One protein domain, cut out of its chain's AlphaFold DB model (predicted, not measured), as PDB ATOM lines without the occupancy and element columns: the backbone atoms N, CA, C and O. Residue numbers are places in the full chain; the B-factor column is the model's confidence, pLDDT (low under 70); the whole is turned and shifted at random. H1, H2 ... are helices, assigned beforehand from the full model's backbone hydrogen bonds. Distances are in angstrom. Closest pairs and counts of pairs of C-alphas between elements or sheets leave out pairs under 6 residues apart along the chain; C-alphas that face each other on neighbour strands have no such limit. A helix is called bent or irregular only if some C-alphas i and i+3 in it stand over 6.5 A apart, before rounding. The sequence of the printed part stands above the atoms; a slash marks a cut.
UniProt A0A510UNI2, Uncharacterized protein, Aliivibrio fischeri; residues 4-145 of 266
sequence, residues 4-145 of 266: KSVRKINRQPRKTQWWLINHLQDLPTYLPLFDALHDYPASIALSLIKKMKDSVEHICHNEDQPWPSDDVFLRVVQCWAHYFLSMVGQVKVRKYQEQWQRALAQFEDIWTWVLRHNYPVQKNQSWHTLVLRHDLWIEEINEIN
ATOM      1  N   LYS A   4     181.342 136.483 127.913       86.25
ATOM      2  CA  LYS A   4     182.010 135.460 128.734       86.25
ATOM      3  C   LYS A   4     183.167 134.808 127.970       86.25
ATOM      4  O   LYS A   4     184.245 134.656 128.536       86.25
ATOM      5  N   SER A   5     182.967 134.492 126.690       84.12
ATOM      6  CA  SER A   5     183.993 133.908 125.817       84.12
ATOM      7  C   SER A   5     185.166 134.868 125.601       84.12
ATOM      8  O   SER A   5     186.310 134.466 125.770       84.12
ATOM      9  N   VAL A   6     184.896 136.156 125.349       86.94
ATOM     10  CA  VAL A   6     185.945 137.189 125.206       86.94
ATOM     11  C   VAL A   6     186.797 137.301 126.468       86.94
ATOM     12  O   VAL A   6     188.023 137.313 126.401       86.94
ATOM     13  N   ARG A   7     186.161 137.325 127.647       88.56
ATOM     14  CA  ARG A   7     186.881 137.358 128.929       88.56
ATOM     15  C   ARG A   7     187.772 136.133 129.121       88.56
ATOM     16  O   ARG A   7     188.867 136.282 129.650       88.56
ATOM     17  N   LYS A   8     187.314 134.945 128.715       87.31
ATOM     18  CA  LYS A   8     188.119 133.718 128.785       87.31
ATOM     19  C   LYS A   8     189.314 133.768 127.835       87.31
ATOM     20  O   LYS A   8     190.416 133.487 128.284       87.31
ATOM     21  N   ILE A   9     189.122 134.204 126.586       88.50
ATOM     22  CA  ILE A   9     190.226 134.401 125.632       88.50
ATOM     23  C   ILE A   9     191.263 135.350 126.239       88.50
ATOM     24  O   ILE A   9     192.424 134.984 126.352       88.50
ATOM     25  N   ASN A  10     190.850 136.514 126.742       89.44
ATOM     26  CA  ASN A  10     191.774 137.522 127.279       89.44
ATOM     27  C   ASN A  10     192.586 137.060 128.504       89.44
ATOM     28  O   ASN A  10     193.597 137.680 128.825       89.44
ATOM     29  N   ARG A  11     192.163 135.992 129.195       88.50
ATOM     30  CA  ARG A  11     192.917 135.378 130.304       88.50
ATOM     31  C   ARG A  11     194.015 134.428 129.830       88.50
ATOM     32  O   ARG A  11     194.892 134.087 130.613       88.50
ATOM     33  N   GLN A  12     193.973 134.004 128.569       90.00
ATOM     34  CA  GLN A  12     194.957 133.094 128.001       90.00
ATOM     35  C   GLN A  12     196.273 133.821 127.679       90.00
ATOM     36  O   GLN A  12     196.281 135.031 127.462       90.00
ATOM     37  N   PRO A  13     197.405 133.112 127.585       91.62
ATOM     38  CA  PRO A  13     198.662 133.680 127.097       91.62
ATOM     39  C   PRO A  13     198.531 134.244 125.671       91.62
ATOM     40  O   PRO A  13     197.802 133.690 124.851       91.62
ATOM     41  N   ARG A  14     199.285 135.302 125.319       90.69
ATOM     42  CA  ARG A  14     199.165 136.004 124.014       90.69
ATOM     43  C   ARG A  14     199.176 135.080 122.788       90.69
ATOM     44  O   ARG A  14     198.398 135.287 121.864       90.69
ATOM     45  N   LYS A  15     200.041 134.059 122.773       88.38
ATOM     46  CA  LYS A  15     200.109 133.092 121.660       88.38
ATOM     47  C   LYS A  15     198.821 132.272 121.530       88.38
ATOM     48  O   LYS A  15     198.352 132.051 120.419       88.38
ATOM     49  N   THR A  16     198.245 131.867 122.656       90.38
ATOM     50  CA  THR A  16     196.964 131.157 122.722       90.38
ATOM     51  C   THR A  16     195.803 132.066 122.329       90.38
ATOM     52  O   THR A  16     194.943 131.644 121.566       90.38
ATOM     53  N   GLN A  17     195.805 133.329 122.775       91.62
ATOM     54  CA  GLN A  17     194.811 134.326 122.355       91.62
ATOM     55  C   GLN A  17     194.779 134.473 120.839       91.62
ATOM     56  O   GLN A  17     193.721 134.349 120.231       91.62
ATOM     57  N   TRP A  18     195.948 134.703 120.234       92.44
ATOM     58  CA  TRP A  18     196.079 134.851 118.789       92.44
ATOM     59  C   TRP A  18     195.565 133.613 118.051       92.44
ATOM     60  O   TRP A  18     194.803 133.739 117.097       92.44
ATOM     61  N   TRP A  19     195.916 132.414 118.529       93.25
ATOM     62  CA  TRP A  19     195.418 131.177 117.935       93.25
ATOM     63  C   TRP A  19     193.890 131.075 118.034       93.25
ATOM     64  O   TRP A  19     193.246 130.852 117.019       93.25
ATOM     65  N   LEU A  20     193.294 131.326 119.205       90.25
ATOM     66  CA  LEU A  20     191.837 131.281 119.395       90.25
ATOM     67  C   LEU A  20     191.088 132.313 118.537       90.25
ATOM     68  O   LEU A  20     190.009 132.020 118.032       90.25
ATOM     69  N   ILE A  21     191.653 133.508 118.348       90.00
ATOM     70  CA  ILE A  21     191.074 134.557 117.491       90.00
ATOM     71  C   ILE A  21     191.065 134.133 116.014       90.00
ATOM     72  O   ILE A  21     190.133 134.467 115.290       90.00
ATOM     73  N   ASN A  22     192.055 133.358 115.572       90.94
ATOM     74  CA  ASN A  22     192.083 132.827 114.206       90.94
ATOM     75  C   ASN A  22     191.193 131.588 114.011       90.94
ATOM     76  O   ASN A  22     191.017 131.143 112.882       90.94
ATOM     77  N   HIS A  23     190.630 131.038 115.090       89.19
ATOM     78  CA  HIS A  23     189.794 129.833 115.081       89.19
ATOM     79  C   HIS A  23     188.452 130.086 115.783       89.19
ATOM     80  O   HIS A  23     187.949 129.247 116.528       89.19
ATOM     81  N   LEU A  24     187.868 131.273 115.582       85.06
ATOM     82  CA  LEU A  24     186.643 131.689 116.276       85.06
ATOM     83  C   LEU A  24     185.437 130.795 115.973       85.06
ATOM     84  O   LEU A  24     184.570 130.660 116.840       85.06
ATOM     85  N   GLN A  25     185.377 130.199 114.780       85.31
ATOM     86  CA  GLN A  25     184.316 129.266 114.397       85.31
ATOM     87  C   GLN A  25     184.296 128.001 115.272       85.31
ATOM     88  O   GLN A  25     183.220 127.513 115.602       85.31
ATOM     89  N   ASP A  26     185.461 127.572 115.759       85.12
ATOM     90  CA  ASP A  26     185.635 126.349 116.551       85.12
ATOM     91  C   ASP A  26     185.790 126.650 118.057       85.12
ATOM     92  O   ASP A  26     186.211 125.818 118.866       85.12
ATOM     93  N   LEU A  27     185.485 127.887 118.463       84.75
ATOM     94  CA  LEU A  27     185.664 128.352 119.834       84.75
ATOM     95  C   LEU A  27     184.900 127.516 120.883       84.75
ATOM     96  O   LEU A  27     185.462 127.319 121.965       84.75
ATOM     97  N   PRO A  28     183.658 127.034 120.636       87.38
ATOM     98  CA  PRO A  28     182.957 126.160 121.578       87.38
ATOM     99  C   PRO A  28     183.724 124.871 121.889       87.38
ATOM    100  O   PRO A  28     183.740 124.463 123.048       87.38
ATOM    101  N   THR A  29     184.408 124.305 120.893       88.25
ATOM    102  CA  THR A  29     185.199 123.077 121.010       88.25
ATOM    103  C   THR A  29     186.519 123.332 121.726       88.25
ATOM    104  O   THR A  29     186.833 122.647 122.694       88.25
ATOM    105  N   TYR A  30     187.295 124.342 121.312       90.88
ATOM    106  CA  TYR A  30     188.672 124.510 121.802       90.88
ATOM    107  C   TYR A  30     188.805 125.274 123.119       90.88
ATOM    108  O   TYR A  30     189.760 125.056 123.867       90.88
ATOM    109  N   LEU A  31     187.874 126.176 123.440       90.81
ATOM    110  CA  LEU A  31     187.972 126.975 124.663       90.81
ATOM    111  C   LEU A  31     187.929 126.120 125.950       90.81
ATOM    112  O   LEU A  31     188.758 126.366 126.829       90.81
ATOM    113  N   PRO A  32     187.052 125.100 126.079       93.38
ATOM    114  CA  PRO A  32     187.087 124.161 127.205       93.38
ATOM    115  C   PRO A  32     188.401 123.379 127.329       93.38
ATOM    116  O   PRO A  32     188.820 123.061 128.439       93.38
ATOM    117  N   LEU A  33     189.076 123.098 126.211       94.81
ATOM    118  CA  LEU A  33     190.337 122.345 126.194       94.81
ATOM    119  C   LEU A  33     191.471 123.176 126.797       94.81
ATOM    120  O   LEU A  33     192.243 122.681 127.613       94.81
ATOM    121  N   PHE A  34     191.534 124.468 126.463       94.19
ATOM    122  CA  PHE A  34     192.475 125.385 127.109       94.19
ATOM    123  C   PHE A  34     192.161 125.608 128.593       94.19
ATOM    124  O   PHE A  34     193.092 125.778 129.376       94.19
ATOM    125  N   ASP A  35     190.888 125.579 129.000       92.06
ATOM    126  CA  ASP A  35     190.525 125.624 130.423       92.06
ATOM    127  C   ASP A  35     191.034 124.367 131.166       92.06
ATOM    128  O   ASP A  35     191.573 124.473 132.269       92.06
ATOM    129  N   ALA A  36     190.941 123.182 130.548       94.25
ATOM    130  CA  ALA A  36     191.479 121.936 131.107       94.25
ATOM    131  C   ALA A  36     193.016 121.941 131.230       94.25
ATOM    132  O   ALA A  36     193.570 121.246 132.076       94.25
ATOM    133  N   LEU A  37     193.701 122.750 130.418       95.88
ATOM    134  CA  LEU A  37     195.161 122.853 130.361       95.88
ATOM    135  C   LEU A  37     195.702 124.131 131.028       95.88
ATOM    136  O   LEU A  37     196.848 124.501 130.784       95.88
ATOM    137  N   HIS A  38     194.909 124.827 131.848       92.56
ATOM    138  CA  HIS A  38     195.282 126.146 132.380       92.56
ATOM    139  C   HIS A  38     196.569 126.154 133.227       92.56
ATOM    140  O   HIS A  38     197.287 127.152 133.220       92.56
ATOM    141  N   ASP A  39     196.879 125.048 133.907       93.56
ATOM    142  CA  ASP A  39     198.109 124.889 134.694       93.56
ATOM    143  C   ASP A  39     199.340 124.583 133.823       93.56
ATOM    144  O   ASP A  39     200.486 124.744 134.252       93.56
ATOM    145  N   TYR A  40     199.135 124.150 132.577       96.12
ATOM    146  CA  TYR A  40     200.215 123.732 131.696       96.12
ATOM    147  C   TYR A  40     200.953 124.922 131.080       96.12
ATOM    148  O   TYR A  40     200.367 125.972 130.795       96.12
ATOM    149  N   PRO A  41     202.253 124.764 130.759       95.31
ATOM    150  CA  PRO A  41     202.965 125.759 129.977       95.31
ATOM    151  C   PRO A  41     202.243 126.036 128.654       95.31
ATOM    152  O   PRO A  41     201.952 125.118 127.890       95.31
ATOM    153  N   ALA A  42     202.032 127.318 128.348       94.06
ATOM    154  CA  ALA A  42     201.269 127.771 127.181       94.06
ATOM    155  C   ALA A  42     201.695 127.114 125.859       94.06
ATOM    156  O   ALA A  42     200.866 126.822 125.003       94.06
ATOM    157  N   SER A  43     203.001 126.892 125.684       94.62
ATOM    158  CA  SER A  43     203.545 126.230 124.498       94.62
ATOM    159  C   SER A  43     203.114 124.771 124.391       94.62
ATOM    160  O   SER A  43     202.825 124.326 123.292       94.62
ATOM    161  N   ILE A  44     203.048 124.044 125.511       96.44
ATOM    162  CA  ILE A  44     202.632 122.638 125.541       96.44
ATOM    163  C   ILE A  44     201.135 122.529 125.259       96.44
ATOM    164  O   ILE A  44     200.747 121.771 124.376       96.44
ATOM    165  N   ALA A  45     200.316 123.343 125.933       96.31
ATOM    166  CA  ALA A  45     198.872 123.364 125.703       96.31
ATOM    167  C   ALA A  45     198.530 123.679 124.236       96.31
ATOM    168  O   ALA A  45     197.714 123.001 123.616       96.31
ATOM    169  N   LEU A  46     199.211 124.673 123.654       95.56
ATOM    170  CA  LEU A  46     199.028 125.034 122.251       95.56
ATOM    171  C   LEU A  46     199.504 123.932 121.293       95.56
ATOM    172  O   LEU A  46     198.835 123.678 120.299       95.56
ATOM    173  N   SER A  47     200.644 123.289 121.564       95.88
ATOM    174  CA  SER A  47     201.143 122.180 120.741       95.88
ATOM    175  C   SER A  47     200.187 120.991 120.736       95.88
ATOM    176  O   SER A  47     199.930 120.440 119.672       95.88
ATOM    177  N   LEU A  48     199.641 120.629 121.899       96.81
ATOM    178  CA  LEU A  48     198.676 119.541 122.027       96.81
ATOM    179  C   LEU A  48     197.405 119.828 121.216       96.81
ATOM    180  O   LEU A  48     196.996 119.007 120.401       96.81
ATOM    181  N   ILE A  49     196.821 121.020 121.378       95.38
ATOM    182  CA  ILE A  49     195.587 121.393 120.669       95.38
ATOM    183  C   ILE A  49     195.807 121.499 119.155       95.38
ATOM    184  O   ILE A  49     194.938 121.087 118.391       95.38
ATOM    185  N   LYS A  50     196.969 121.993 118.712       94.38
ATOM    186  CA  LYS A  50     197.324 122.001 117.287       94.38
ATOM    187  C   LYS A  50     197.393 120.594 116.710       94.38
ATOM    188  O   LYS A  50     196.691 120.332 115.750       94.38
ATOM    189  N   LYS A  51     198.141 119.686 117.348       93.31
ATOM    190  CA  LYS A  51     198.214 118.278 116.922       93.31
ATOM    191  C   LYS A  51     196.829 117.660 116.801       93.31
ATOM    192  O   LYS A  51     196.513 117.037 115.801       93.31
ATOM    193  N   MET A  52     195.982 117.907 117.795       92.88
ATOM    194  CA  MET A  52     194.620 117.395 117.807       92.88
ATOM    195  C   MET A  52     193.793 117.897 116.614       92.88
ATOM    196  O   MET A  52     193.126 117.096 115.961       92.88
ATOM    197  N   LYS A  53     193.861 119.203 116.316       91.38
ATOM    198  CA  LYS A  53     193.207 119.816 115.152       91.38
ATOM    199  C   LYS A  53     193.761 119.259 113.841       91.38
ATOM    200  O   LYS A  53     192.974 118.847 112.996       91.38
ATOM    201  N   ASP A  54     195.083 119.205 113.702       91.44
ATOM    202  CA  ASP A  54     195.762 118.733 112.494       91.44
ATOM    203  C   ASP A  54     195.377 117.270 112.187       91.44
ATOM    204  O   ASP A  54     195.063 116.941 111.043       91.44
ATOM    205  N   SER A  55     195.307 116.396 113.203       90.38
ATOM    206  CA  SER A  55     194.853 115.006 113.036       90.38
ATOM    207  C   SER A  55     193.394 114.913 112.597       90.38
ATOM    208  O   SER A  55     193.069 114.096 111.745       90.38
ATOM    209  N   VAL A  56     192.509 115.743 113.154       89.81
ATOM    210  CA  VAL A  56     191.089 115.767 112.772       89.81
ATOM    211  C   VAL A  56     190.918 116.228 111.335       89.81
ATOM    212  O   VAL A  56     190.210 115.580 110.572       89.81
ATOM    213  N   GLU A  57     191.583 117.315 110.952       88.19
ATOM    214  CA  GLU A  57     191.536 117.805 109.577       88.19
ATOM    215  C   GLU A  57     192.101 116.766 108.609       88.19
ATOM    216  O   GLU A  57     191.533 116.547 107.546       88.19
ATOM    217  N   HIS A  58     193.180 116.077 108.978       87.19
ATOM    218  CA  HIS A  58     193.749 115.041 108.131       87.19
ATOM    219  C   HIS A  58     192.838 113.810 108.008       87.19
ATOM    220  O   HIS A  58     192.561 113.372 106.895       87.19
ATOM    221  N   ILE A  59     192.363 113.260 109.124       86.75
ATOM    222  CA  ILE A  59     191.653 111.974 109.159       86.75
ATOM    223  C   ILE A  59     190.193 112.143 108.723       86.75
ATOM    224  O   ILE A  59     189.721 111.410 107.860       86.75
ATOM    225  N   CYS A  60     189.471 113.131 109.255       83.44
ATOM    226  CA  CYS A  60     188.053 113.303 108.933       83.44
ATOM    227  C   CYS A  60     187.827 113.812 107.501       83.44
ATOM    228  O   CYS A  60     186.793 113.496 106.923       83.44
ATOM    229  N   HIS A  61     188.763 114.569 106.908       80.94
ATOM    230  CA  HIS A  61     188.621 115.001 105.510       80.94
ATOM    231  C   HIS A  61     189.170 114.004 104.487       80.94
ATOM    232  O   HIS A  61     188.599 113.912 103.407       80.94
ATOM    233  N   ASN A  62     190.269 113.291 104.774       79.25
ATOM    234  CA  ASN A  62     190.897 112.418 103.769       79.25
ATOM    235  C   ASN A  62     190.480 110.948 103.883       79.25
ATOM    236  O   ASN A  62     190.600 110.217 102.905       79.25
ATOM    237  N   GLU A  63     190.030 110.501 105.058       78.88
ATOM    238  CA  GLU A  63     189.697 109.093 105.327       78.88
ATOM    239  C   GLU A  63     188.182 108.873 105.525       78.88
ATOM    240  O   GLU A  63     187.783 107.815 106.011       78.88
ATOM    241  N   ASP A  64     187.350 109.871 105.179       76.88
ATOM    242  CA  ASP A  64     185.879 109.875 105.328       76.88
ATOM    243  C   ASP A  64     185.393 109.435 106.727       76.88
ATOM    244  O   ASP A  64     184.334 108.825 106.895       76.88
ATOM    245  N   GLN A  65     186.176 109.747 107.764       80.69
ATOM    246  CA  GLN A  65     185.827 109.428 109.147       80.69
ATOM    247  C   GLN A  65     184.835 110.447 109.724       80.69
ATOM    248  O   GLN A  65     184.952 111.649 109.461       80.69
ATOM    249  N   PRO A  66     183.879 110.009 110.569       82.81
ATOM    250  CA  PRO A  66     182.948 110.918 111.216       82.81
ATOM    251  C   PRO A  66     183.694 111.894 112.127       82.81
ATOM    252  O   PRO A  66     184.677 111.547 112.784       82.81
ATOM    253  N   TRP A  67     183.195 113.127 112.200       83.25
ATOM    254  CA  TRP A  67     183.766 114.124 113.096       83.25
ATOM    255  C   TRP A  67     183.446 113.737 114.556       83.25
ATOM    256  O   TRP A  67     182.268 113.548 114.878       83.25
ATOM    257  N   PRO A  68     184.440 113.581 115.454       85.19
ATOM    258  CA  PRO A  68     184.187 113.325 116.871       85.19
ATOM    259  C   PRO A  68     183.329 114.416 117.514       85.19
ATOM    260  O   PRO A  68     183.442 115.600 117.208       85.19
ATOM    261  N   SER A  69     182.512 114.015 118.487       86.62
ATOM    262  CA  SER A  69     181.793 114.976 119.326       86.62
ATOM    263  C   SER A  69     182.749 115.784 120.213       86.62
ATOM    264  O   SER A  69     183.753 115.251 120.692       86.62
ATOM    265  N   ASP A  70     182.390 117.036 120.514       86.62
ATOM    266  CA  ASP A  70     183.137 117.935 121.415       86.62
ATOM    267  C   ASP A  70     183.488 117.294 122.774       86.62
ATOM    268  O   ASP A  70     184.529 117.579 123.369       86.62
ATOM    269  N   ASP A  71     182.633 116.400 123.275       89.31
ATOM    270  CA  ASP A  71     182.842 115.696 124.542       89.31
ATOM    271  C   ASP A  71     184.018 114.705 124.471       89.31
ATOM    272  O   ASP A  71     184.769 114.573 125.436       89.31
ATOM    273  N   VAL A  72     184.248 114.064 123.319       90.56
ATOM    274  CA  VAL A  72     185.400 113.167 123.120       90.56
ATOM    275  C   VAL A  72     186.705 113.959 123.168       90.56
ATOM    276  O   VAL A  72     187.621 113.561 123.893       90.56
ATOM    277  N   PHE A  73     186.770 115.112 122.489       90.81
ATOM    278  CA  PHE A  73     187.925 116.015 122.567       90.81
ATOM    279  C   PHE A  73     188.253 116.362 124.018       90.81
ATOM    280  O   PHE A  73     189.387 116.203 124.474       90.81
ATOM    281  N   LEU A  74     187.242 116.816 124.763       93.12
ATOM    282  CA  LEU A  74     187.431 117.252 126.137       93.12
ATOM    283  C   LEU A  74     187.883 116.108 127.043       93.12
ATOM    284  O   LEU A  74     188.810 116.299 127.830       93.12
ATOM    285  N   ARG A  75     187.286 114.921 126.912       94.12
ATOM    286  CA  ARG A  75     187.649 113.758 127.731       94.12
ATOM    287  C   ARG A  75     189.087 113.320 127.502       94.12
ATOM    288  O   ARG A  75     189.805 113.132 128.481       94.12
ATOM    289  N   VAL A  76     189.531 113.191 126.249       95.31
ATOM    290  CA  VAL A  76     190.911 112.772 125.944       95.31
ATOM    291  C   VAL A  76     191.914 113.782 126.507       95.31
ATOM    292  O   VAL A  76     192.858 113.393 127.198       95.31
ATOM    293  N   VAL A  77     191.666 115.081 126.299       96.00
ATOM    294  CA  VAL A  77     192.517 116.151 126.841       96.00
ATOM    295  C   VAL A  77     192.545 116.125 128.368       96.00
ATOM    296  O   VAL A  77     193.621 116.226 128.951       96.00
ATOM    297  N   GLN A  78     191.401 115.955 129.033       94.94
ATOM    298  CA  GLN A  78     191.333 115.881 130.496       94.94
ATOM    299  C   GLN A  78     192.065 114.659 131.057       94.94
ATOM    300  O   GLN A  78     192.751 114.782 132.069       94.94
ATOM    301  N   CYS A  79     191.966 113.499 130.400       94.69
ATOM    302  CA  CYS A  79     192.692 112.296 130.809       94.69
ATOM    303  C   CYS A  79     194.205 112.537 130.769       94.69
ATOM    304  O   CYS A  79     194.900 112.283 131.756       94.69
ATOM    305  N   TRP A  80     194.699 113.079 129.652       96.75
ATOM    306  CA  TRP A  80     196.112 113.417 129.483       96.75
ATOM    307  C   TRP A  80     196.568 114.474 130.498       96.75
ATOM    308  O   TRP A  80     197.592 114.307 131.162       96.75
ATOM    309  N   ALA A  81     195.771 115.536 130.664       96.56
ATOM    310  CA  ALA A  81     196.053 116.637 131.580       96.56
ATOM    311  C   ALA A  81     196.062 116.194 133.050       96.56
ATOM    312  O   ALA A  81     196.803 116.720 133.870       96.56
ATOM    313  N   HIS A  82     195.248 115.208 133.416       94.81
ATOM    314  CA  HIS A  82     195.290 114.657 134.761       94.81
ATOM    315  C   HIS A  82     196.555 113.816 134.979       94.81
ATOM    316  O   HIS A  82     197.248 113.974 135.983       94.81
ATOM    317  N   TYR A  83     196.888 112.950 134.020       95.69
ATOM    318  CA  TYR A  83     198.011 112.018 134.130       95.69
ATOM    319  C   TYR A  83     199.374 112.719 134.172       95.69
ATOM    320  O   TYR A  83     200.237 112.362 134.972       95.69
ATOM    321  N   PHE A  84     199.566 113.752 133.348       95.31
ATOM    322  CA  PHE A  84     200.834 114.481 133.263       95.31
ATOM    323  C   PHE A  84     200.913 115.708 134.183       95.31
ATOM    324  O   PHE A  84     201.866 116.484 134.075       95.31
ATOM    325  N   LEU A  85     199.950 115.904 135.091       94.75
ATOM    326  CA  LEU A  85     199.896 117.093 135.950       94.75
ATOM    327  C   LEU A  85     201.155 117.238 136.815       94.75
ATOM    328  O   LEU A  85     201.656 118.343 137.006       94.75
ATOM    329  N   SER A  86     201.725 116.124 137.281       93.69
ATOM    330  CA  SER A  86     202.954 116.111 138.087       93.69
ATOM    331  C   SER A  86     204.169 116.708 137.365       93.69
ATOM    332  O   SER A  86     205.093 117.197 138.014       93.69
ATOM    333  N   MET A  87     204.173 116.728 136.026       94.00
ATOM    334  CA  MET A  87     205.243 117.351 135.244       94.00
ATOM    335  C   MET A  87     205.190 118.878 135.292       94.00
ATOM    336  O   MET A  87     206.208 119.541 135.058       94.00
ATOM    337  N   VAL A  88     204.025 119.458 135.590       93.62
ATOM    338  CA  VAL A  88     203.847 120.906 135.678       93.62
ATOM    339  C   VAL A  88     204.701 121.456 136.822       93.62
ATOM    340  O   VAL A  88     204.744 120.930 137.929       93.62
ATOM    341  N   GLY A  89     205.466 122.510 136.538       87.81
ATOM    342  CA  GLY A  89     206.394 123.123 137.494       87.81
ATOM    343  C   GLY A  89     207.714 122.362 137.686       87.81
ATOM    344  O   GLY A  89     208.757 123.019 137.806       87.81
ATOM    345  N   GLN A  90     207.696 121.026 137.627       91.12
ATOM    346  CA  GLN A  90     208.861 120.154 137.828       91.12
ATOM    347  C   GLN A  90     209.704 119.989 136.553       91.12
ATOM    348  O   GLN A  90     210.926 120.155 136.574       91.12
ATOM    349  N   VAL A  91     209.059 119.750 135.408       92.25
ATOM    350  CA  VAL A  91     209.730 119.511 134.124       92.25
ATOM    351  C   VAL A  91     209.785 120.809 133.322       92.25
ATOM    352  O   VAL A  91     208.859 121.186 132.600       92.25
ATOM    353  N   LYS A  92     210.899 121.541 133.436       92.94
ATOM    354  CA  LYS A  92     211.101 122.802 132.703       92.94
ATOM    355  C   LYS A  92     211.152 122.561 131.188       92.94
ATOM    356  O   LYS A  92     212.104 121.965 130.692       92.94
ATOM    357  N   VAL A  93     210.185 123.128 130.456       92.56
ATOM    358  CA  VAL A  93     209.996 122.954 128.998       92.56
ATOM    359  C   VAL A  93     211.285 123.112 128.191       92.56
ATOM    360  O   VAL A  93     211.586 122.275 127.354       92.56
ATOM    361  N   ARG A  94     212.072 124.165 128.449       91.69
ATOM    362  CA  ARG A  94     213.296 124.441 127.674       91.69
ATOM    363  C   ARG A  94     214.435 123.461 127.952       91.69
ATOM    364  O   ARG A  94     215.237 123.235 127.055       91.69
ATOM    365  N   LYS A  95     214.515 122.932 129.177       91.25
ATOM    366  CA  LYS A  95     215.611 122.063 129.635       91.25
ATOM    367  C   LYS A  95     215.350 120.595 129.299       91.25
ATOM    368  O   LYS A  95     216.281 119.885 128.958       91.25
ATOM    369  N   TYR A  96     214.094 120.160 129.384       91.00
ATOM    370  CA  TYR A  96     213.694 118.762 129.215       91.00
ATOM    371  C   TYR A  96     212.713 118.617 128.045       91.00
ATOM    372  O   TYR A  96     211.575 118.177 128.211       91.00
ATOM    373  N   GLN A  97     213.147 119.049 126.860       88.69
ATOM    374  CA  GLN A  97     212.303 119.084 125.660       88.69
ATOM    375  C   GLN A  97     211.840 117.684 125.253       88.69
ATOM    376  O   GLN A  97     210.650 117.484 125.025       88.69
ATOM    377  N   GLU A  98     212.743 116.703 125.268       86.44
ATOM    378  CA  GLU A  98     212.448 115.312 124.900       86.44
ATOM    379  C   GLU A  98     211.371 114.673 125.783       86.44
ATOM    380  O   GLU A  98     210.572 113.863 125.319       86.44
ATOM    381  N   GLN A  99     211.315 115.019 127.072       88.56
ATOM    382  CA  GLN A  99     210.297 114.470 127.968       88.56
ATOM    383  C   GLN A  99     208.900 114.997 127.617       88.56
ATOM    384  O   GLN A  99     207.945 114.226 127.570       88.56
ATOM    385  N   TRP A 100     208.785 116.291 127.309       92.69
ATOM    386  CA  TRP A 100     207.533 116.868 126.818       92.69
ATOM    387  C   TRP A 100     207.171 116.366 125.419       92.69
ATOM    388  O   TRP A 100     206.000 116.119 125.153       92.69
ATOM    389  N   GLN A 101     208.157 116.179 124.540       91.56
ATOM    390  CA  GLN A 101     207.936 115.601 123.215       91.56
ATOM    391  C   GLN A 101     207.394 114.177 123.309       91.56
ATOM    392  O   GLN A 101     206.416 113.881 122.636       91.56
ATOM    393  N   ARG A 102     207.938 113.328 124.190       89.69
ATOM    394  CA  ARG A 102     207.399 111.981 124.437       89.69
ATOM    395  C   ARG A 102     205.957 112.011 124.944       89.69
ATOM    396  O   ARG A 102     205.133 111.247 124.456       89.69
ATOM    397  N   ALA A 103     205.632 112.917 125.869       92.06
ATOM    398  CA  ALA A 103     204.261 113.065 126.368       92.06
ATOM    399  C   ALA A 103     203.279 113.528 125.272       92.06
ATOM    400  O   ALA A 103     202.132 113.084 125.247       92.06
ATOM    401  N   LEU A 104     203.723 114.406 124.367       95.25
ATOM    402  CA  LEU A 104     202.933 114.871 123.222       95.25
ATOM    403  C   LEU A 104     202.821 113.819 122.109       95.25
ATOM    404  O   LEU A 104     201.777 113.744 121.475       95.25
ATOM    405  N   ALA A 105     203.864 113.020 121.878       92.00
ATOM    406  CA  ALA A 105     203.841 111.917 120.918       92.00
ATOM    407  C   ALA A 105     202.866 110.826 121.379       92.00
ATOM    408  O   ALA A 105     201.964 110.467 120.638       92.00
ATOM    409  N   GLN A 106     202.938 110.422 122.654       93.00
ATOM    410  CA  GLN A 106     201.962 109.485 123.214       93.00
ATOM    411  C   GLN A 106     200.530 110.032 123.116       93.00
ATOM    412  O   GLN A 106     199.598 109.276 122.874       93.00
ATOM    413  N   PHE A 107     200.331 111.343 123.292       96.25
ATOM    414  CA  PHE A 107     199.016 111.942 123.065       96.25
ATOM    415  C   PHE A 107     198.538 111.764 121.620       96.25
ATOM    416  O   PHE A 107     197.393 111.383 121.405       96.25
ATOM    417  N   GLU A 108     199.401 112.055 120.651       94.56
ATOM    418  CA  GLU A 108     199.105 111.979 119.219       94.56
ATOM    419  C   GLU A 108     198.777 110.555 118.761       94.56
ATOM    420  O   GLU A 108     197.808 110.376 118.019       94.56
ATOM    421  N   ASP A 109     199.513 109.558 119.258       93.06
ATOM    422  CA  ASP A 109     199.269 108.138 118.981       93.06
ATOM    423  C   ASP A 109     197.873 107.722 119.467       93.06
ATOM    424  O   ASP A 109     197.034 107.259 118.689       93.06
ATOM    425  N   ILE A 110     197.577 107.991 120.744       94.94
ATOM    426  CA  ILE A 110     196.278 107.670 121.350       94.94
ATOM    427  C   ILE A 110     195.147 108.439 120.669       94.94
ATOM    428  O   ILE A 110     194.092 107.868 120.404       94.94
ATOM    429  N   TRP A 111     195.344 109.724 120.369       95.06
ATOM    430  CA  TRP A 111     194.330 110.544 119.712       95.06
ATOM    431  C   TRP A 111     194.001 110.029 118.311       95.06
ATOM    432  O   TRP A 111     192.831 109.878 117.966       95.06
ATOM    433  N   THR A 112     195.025 109.699 117.528       92.81
ATOM    434  CA  THR A 112     194.870 109.158 116.175       92.81
ATOM    435  C   THR A 112     194.148 107.813 116.201       92.81
ATOM    436  O   THR A 112     193.255 107.580 115.384       92.81
ATOM    437  N   TRP A 113     194.475 106.946 117.163       93.38
ATOM    438  CA  TRP A 113     193.763 105.687 117.370       93.38
ATOM    439  C   TRP A 113     192.289 105.905 117.729       93.38
ATOM    440  O   TRP A 113     191.422 105.305 117.089       93.38
ATOM    441  N   VAL A 114     191.999 106.800 118.685       93.12
ATOM    442  CA  VAL A 114     190.625 107.149 119.086       93.12
ATOM    443  C   VAL A 114     189.818 107.665 117.900       93.12
ATOM    444  O   VAL A 114     188.675 107.246 117.730       93.12
ATOM    445  N   LEU A 115     190.407 108.527 117.068       91.44
ATOM    446  CA  LEU A 115     189.763 109.064 115.872       91.44
ATOM    447  C   LEU A 115     189.456 107.980 114.841       91.44
ATOM    448  O   LEU A 115     188.300 107.799 114.470       91.44
ATOM    449  N   ARG A 116     190.481 107.244 114.393       89.88
ATOM    450  CA  ARG A 116     190.352 106.267 113.299       89.88
ATOM    451  C   ARG A 116     189.426 105.105 113.626       89.88
ATOM    452  O   ARG A 116     188.827 104.532 112.724       89.88
ATOM    453  N   HIS A 117     189.319 104.753 114.903       88.00
ATOM    454  CA  HIS A 117     188.512 103.619 115.354       88.00
ATOM    455  C   HIS A 117     187.247 104.051 116.094       88.00
ATOM    456  O   HIS A 117     186.544 103.198 116.634       88.00
ATOM    457  N   ASN A 118     186.964 105.358 116.143       87.31
ATOM    458  CA  ASN A 118     185.847 105.944 116.883       87.31
ATOM    459  C   ASN A 118     185.722 105.366 118.310       87.31
ATOM    460  O   ASN A 118     184.648 104.944 118.751       87.31
ATOM    461  N   TYR A 119     186.854 105.270 119.015       89.56
ATOM    462  CA  TYR A 119     186.913 104.571 120.296       89.56
ATOM    463  C   TYR A 119     186.092 105.319 121.368       89.56
ATOM    464  O   TYR A 119     186.316 106.514 121.595       89.56
ATOM    465  N   PRO A 120     185.165 104.651 122.083       88.38
ATOM    466  CA  PRO A 120     184.269 105.312 123.026       88.38
ATOM    467  C   PRO A 120     184.969 105.625 124.357       88.38
ATOM    468  O   PRO A 120     184.968 104.820 125.291       88.38
ATOM    469  N   VAL A 121     185.534 106.830 124.466       91.31
ATOM    470  CA  VAL A 121     186.210 107.301 125.687       91.31
ATOM    471  C   VAL A 121     185.199 107.531 126.816       91.31
ATOM    472  O   VAL A 121     184.336 108.415 126.754       91.31
ATOM    473  N   GLN A 122     185.310 106.744 127.887       89.50
ATOM    474  CA  GLN A 122     184.343 106.747 128.989       89.50
ATOM    475  C   GLN A 122     184.565 107.906 129.970       89.50
ATOM    476  O   GLN A 122     185.680 108.389 130.176       89.50
ATOM    477  N   LYS A 123     183.485 108.336 130.634       79.81
ATOM    478  CA  LYS A 123     183.551 109.329 131.712       79.81
ATOM    479  C   LYS A 123     184.281 108.676 132.892       79.81
ATOM    480  O   LYS A 123     183.803 107.673 133.407       79.81
ATOM    481  N   ASN A 124     185.420 109.241 133.303       81.12
ATOM    482  CA  ASN A 124     186.348 108.717 134.326       81.12
ATOM    483  C   ASN A 124     187.346 107.643 133.854       81.12
ATOM    484  O   ASN A 124     187.979 106.996 134.688       81.12
ATOM    485  N   GLN A 125     187.521 107.442 132.547       88.38
ATOM    486  CA  GLN A 125     188.633 106.624 132.064       88.38
ATOM    487  C   GLN A 125     189.970 107.300 132.410       88.38
ATOM    488  O   GLN A 125     190.094 108.516 132.311       88.38
ATOM    489  N   SER A 126     190.967 106.525 132.842       92.81
ATOM    490  CA  SER A 126     192.311 107.062 133.086       92.81
ATOM    491  C   SER A 126     193.139 107.062 131.800       92.81
ATOM    492  O   SER A 126     192.932 106.218 130.925       92.81
ATOM    493  N   TRP A 127     194.130 107.955 131.709       94.94
ATOM    494  CA  TRP A 127     195.091 107.945 130.601       94.94
ATOM    495  C   TRP A 127     195.817 106.603 130.475       94.94
ATOM    496  O   TRP A 127     195.928 106.060 129.383       94.94
ATOM    497  N   HIS A 128     196.238 106.020 131.601       91.00
ATOM    498  CA  HIS A 128     196.895 104.714 131.622       91.00
ATOM    499  C   HIS A 128     196.019 103.615 131.005       91.00
ATOM    500  O   HIS A 128     196.500 102.805 130.221       91.00
ATOM    501  N   THR A 129     194.716 103.615 131.303       92.44
ATOM    502  CA  THR A 129     193.776 102.657 130.709       92.44
ATOM    503  C   THR A 129     193.621 102.861 129.200       92.44
ATOM    504  O   THR A 129     193.462 101.877 128.488       92.44
ATOM    505  N   LEU A 130     193.654 104.104 128.702       93.50
ATOM    506  CA  LEU A 130     193.639 104.371 127.257       93.50
ATOM    507  C   LEU A 130     194.899 103.830 126.580       93.50
ATOM    508  O   LEU A 130     194.781 103.141 125.573       93.50
ATOM    509  N   VAL A 131     196.073 104.075 127.170       90.75
ATOM    510  CA  VAL A 131     197.352 103.552 126.667       90.75
ATOM    511  C   VAL A 131     197.345 102.026 126.635       90.75
ATOM    512  O   VAL A 131     197.591 101.448 125.588       90.75
ATOM    513  N   LEU A 132     196.938 101.367 127.722       90.50
ATOM    514  CA  LEU A 132     196.852  99.904 127.759       90.50
ATOM    515  C   LEU A 132     195.920  99.344 126.671       90.50
ATOM    516  O   LEU A 132     196.207  98.316 126.071       90.50
ATOM    517  N   ARG A 133     194.782 100.001 126.420       92.81
ATOM    518  CA  ARG A 133     193.831  99.565 125.385       92.81
ATOM    519  C   ARG A 133     194.371  99.766 123.975       92.81
ATOM    520  O   ARG A 133     194.136  98.911 123.129       92.81
ATOM    521  N   HIS A 134     195.075 100.865 123.746       92.62
ATOM    522  CA  HIS A 134     195.786 101.113 122.503       92.62
ATOM    523  C   HIS A 134     196.884 100.069 122.261       92.62
ATOM    524  O   HIS A 134     196.961  99.521 121.168       92.62
ATOM    525  N   ASP A 135     197.676  99.743 123.282       86.88
ATOM    526  CA  ASP A 135     198.775  98.782 123.158       86.88
ATOM    527  C   ASP A 135     198.251  97.366 122.869       86.88
ATOM    528  O   ASP A 135     198.747  96.706 121.961       86.88
ATOM    529  N   LEU A 136     197.173  96.943 123.542       89.62
ATOM    530  CA  LEU A 136     196.483  95.681 123.231       89.62
ATOM    531  C   LEU A 136     195.954  95.640 121.790       89.62
ATOM    532  O   LEU A 136     196.009  94.603 121.138       89.62
ATOM    533  N   TRP A 137     195.441  96.764 121.281       90.88
ATOM    534  CA  TRP A 137     195.007  96.855 119.887       90.88
ATOM    535  C   TRP A 137     196.193  96.754 118.915       90.88
ATOM    536  O   TRP A 137     196.088  96.072 117.899       90.88
ATOM    537  N   ILE A 138     197.337  97.375 119.227       85.94
ATOM    538  CA  ILE A 138     198.566  97.214 118.435       85.94
ATOM    539  C   ILE A 138     198.998  95.747 118.404       85.94
ATOM    540  O   ILE A 138     199.353  95.242 117.340       85.94
ATOM    541  N   GLU A 139     198.974  95.061 119.547       82.31
ATOM    542  CA  GLU A 139     199.299  93.637 119.639       82.31
ATOM    543  C   GLU A 139     198.363  92.793 118.767       82.31
ATOM    544  O   GLU A 139     198.848  92.028 117.937       82.31
ATOM    545  N   GLU A 140     197.049  93.009 118.850       83.88
ATOM    546  CA  GLU A 140     196.058  92.307 118.023       83.88
ATOM    547  C   GLU A 140     196.293  92.534 116.519       83.88
ATOM    548  O   GLU A 140     196.299  91.589 115.728       83.88
ATOM    549  N   ILE A 141     196.554  93.778 116.105       82.56
ATOM    550  CA  ILE A 141     196.884  94.096 114.709       82.56
ATOM    551  C   ILE A 141     198.181  93.408 114.281       82.56
ATOM    552  O   ILE A 141     198.255  92.880 113.171       82.56
ATOM    553  N   ASN A 142     199.197  93.388 115.141       79.25
ATOM    554  CA  ASN A 142     200.457  92.710 114.855       79.25
ATOM    555  C   ASN A 142     200.275  91.195 114.737       79.25
ATOM    556  O   ASN A 142     200.872  90.594 113.849       79.25
ATOM    557  N   GLU A 143     199.434  90.579 115.567       80.88
ATOM    558  CA  GLU A 143     199.103  89.155 115.485       80.88
ATOM    559  C   GLU A 143     198.337  88.820 114.202       80.88
ATOM    560  O   GLU A 143     198.704  87.880 113.493       80.88
ATOM    561  N   ILE A 144     197.327  89.620 113.845       78.69
ATOM    562  CA  ILE A 144     196.583  89.472 112.586       78.69
ATOM    563  C   ILE A 144     197.531  89.616 111.395       78.69
ATOM    564  O   ILE A 144     197.517  88.784 110.484       78.69
ATOM    565  N   ASN A 145     198.382  90.643 111.407       79.31
ATOM    566  CA  ASN A 145     199.371  90.864 110.358       79.31
ATOM    567  C   ASN A 145     200.382  89.716 110.300       79.31
ATOM    568  O   ASN A 145     200.722  89.283 109.207       79.31
TER     569      ASN A 145
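Overview. This is residues 4 to 145 of the 266 residues of an uncharacterized protein of Aliivibrio fischeri (UniProt A0A510UNI2). The core is two pairs of helices, H4 beside H6 and H3 beside H5, one pair set over the other. The short helices H1 and H2 pack at one end, and at the other H7 turns off from H5 and H6, its residues 139 to 145 sticking out. The printed part has 142 residues with seven named helices, H1 to H7 in order, and no named strand: all helix. It is compact, with a radius of gyration of the C-alphas of 15.6 A and spans of 50 by 36 by 26 A.

Arrangement. The longest helix, H4, residues 42 to 62, touches H6, residues 97 to 116, at a shallow tilt of 29 degrees, the same way; the closest C-alphas are those of Leu 48 and Leu 104, 6.4 A apart. H5, residues 70 to 83, is near H4, with 9 pairs of C-alphas within 10 A. H5 is close to H6 but not clearly touching, Trp 80 to Phe 107 at 7.2 A between C-alphas. H3, residues 24 to 36, touches H5 at a shallow tilt of 28 degrees, the same way, closest at the C-alphas of Thr 29 and Asp 70, 5.6 A. With residues 30 to 34 alone H3 only just touches residues 45 to 49 of H4, with 3 pairs of C-alphas within 8 A; the closest are those of Phe 34 and Ala 45, 6.9 A. H2, residues 14 to 22, only just touches residues 42 to 46 of H4, with 3 such pairs, the closest Thr 16 and Leu 46 at 6.5 A. H2 and H3 form a hairpin, as do H1, residues 4 to 11, and H2. H7, residues 127 to 145, touches H5 about perpendicular at 74 degrees, with residues 127 to 128 alone; the C-alphas of Cys 79 and Trp 127, the closest, are 5.0 A apart. Residues 130 to 134 of H7 touch residues 110 to 113 of H6 at a steep tilt of 64 degrees, closest at the C-alphas of Ile 110 and His 134, 6.7 A. Every O i to N i+4 pair is within hydrogen-bond range in H1, H2, H4, H5, H6 and H7; in H3 5 of 9 are.

Along the chain. H4 spans 29.9 A, H6 28.3 A, H7 26.8 A, H5 20.4 A and H3 18.4 A. H3 is irregular, C-alphas 25 and 28 being 7.9 A apart. C-alpha 4 of H1 is at (182.010, 135.460, 128.734), C-alpha 42 of H4 at (201.269, 127.771, 127.181) and C-alpha 145 of H7 at (199.371, 90.864, 110.358).

Size, cuts and confidence. The two C-alphas farthest apart are those of Arg 7 and Asn 145, 51.6 A. The link from H5 to H6, residues 84 to 96, is long. The printed part has no cut, its mean pLDDT is 90.2, and no printed residue is under 70.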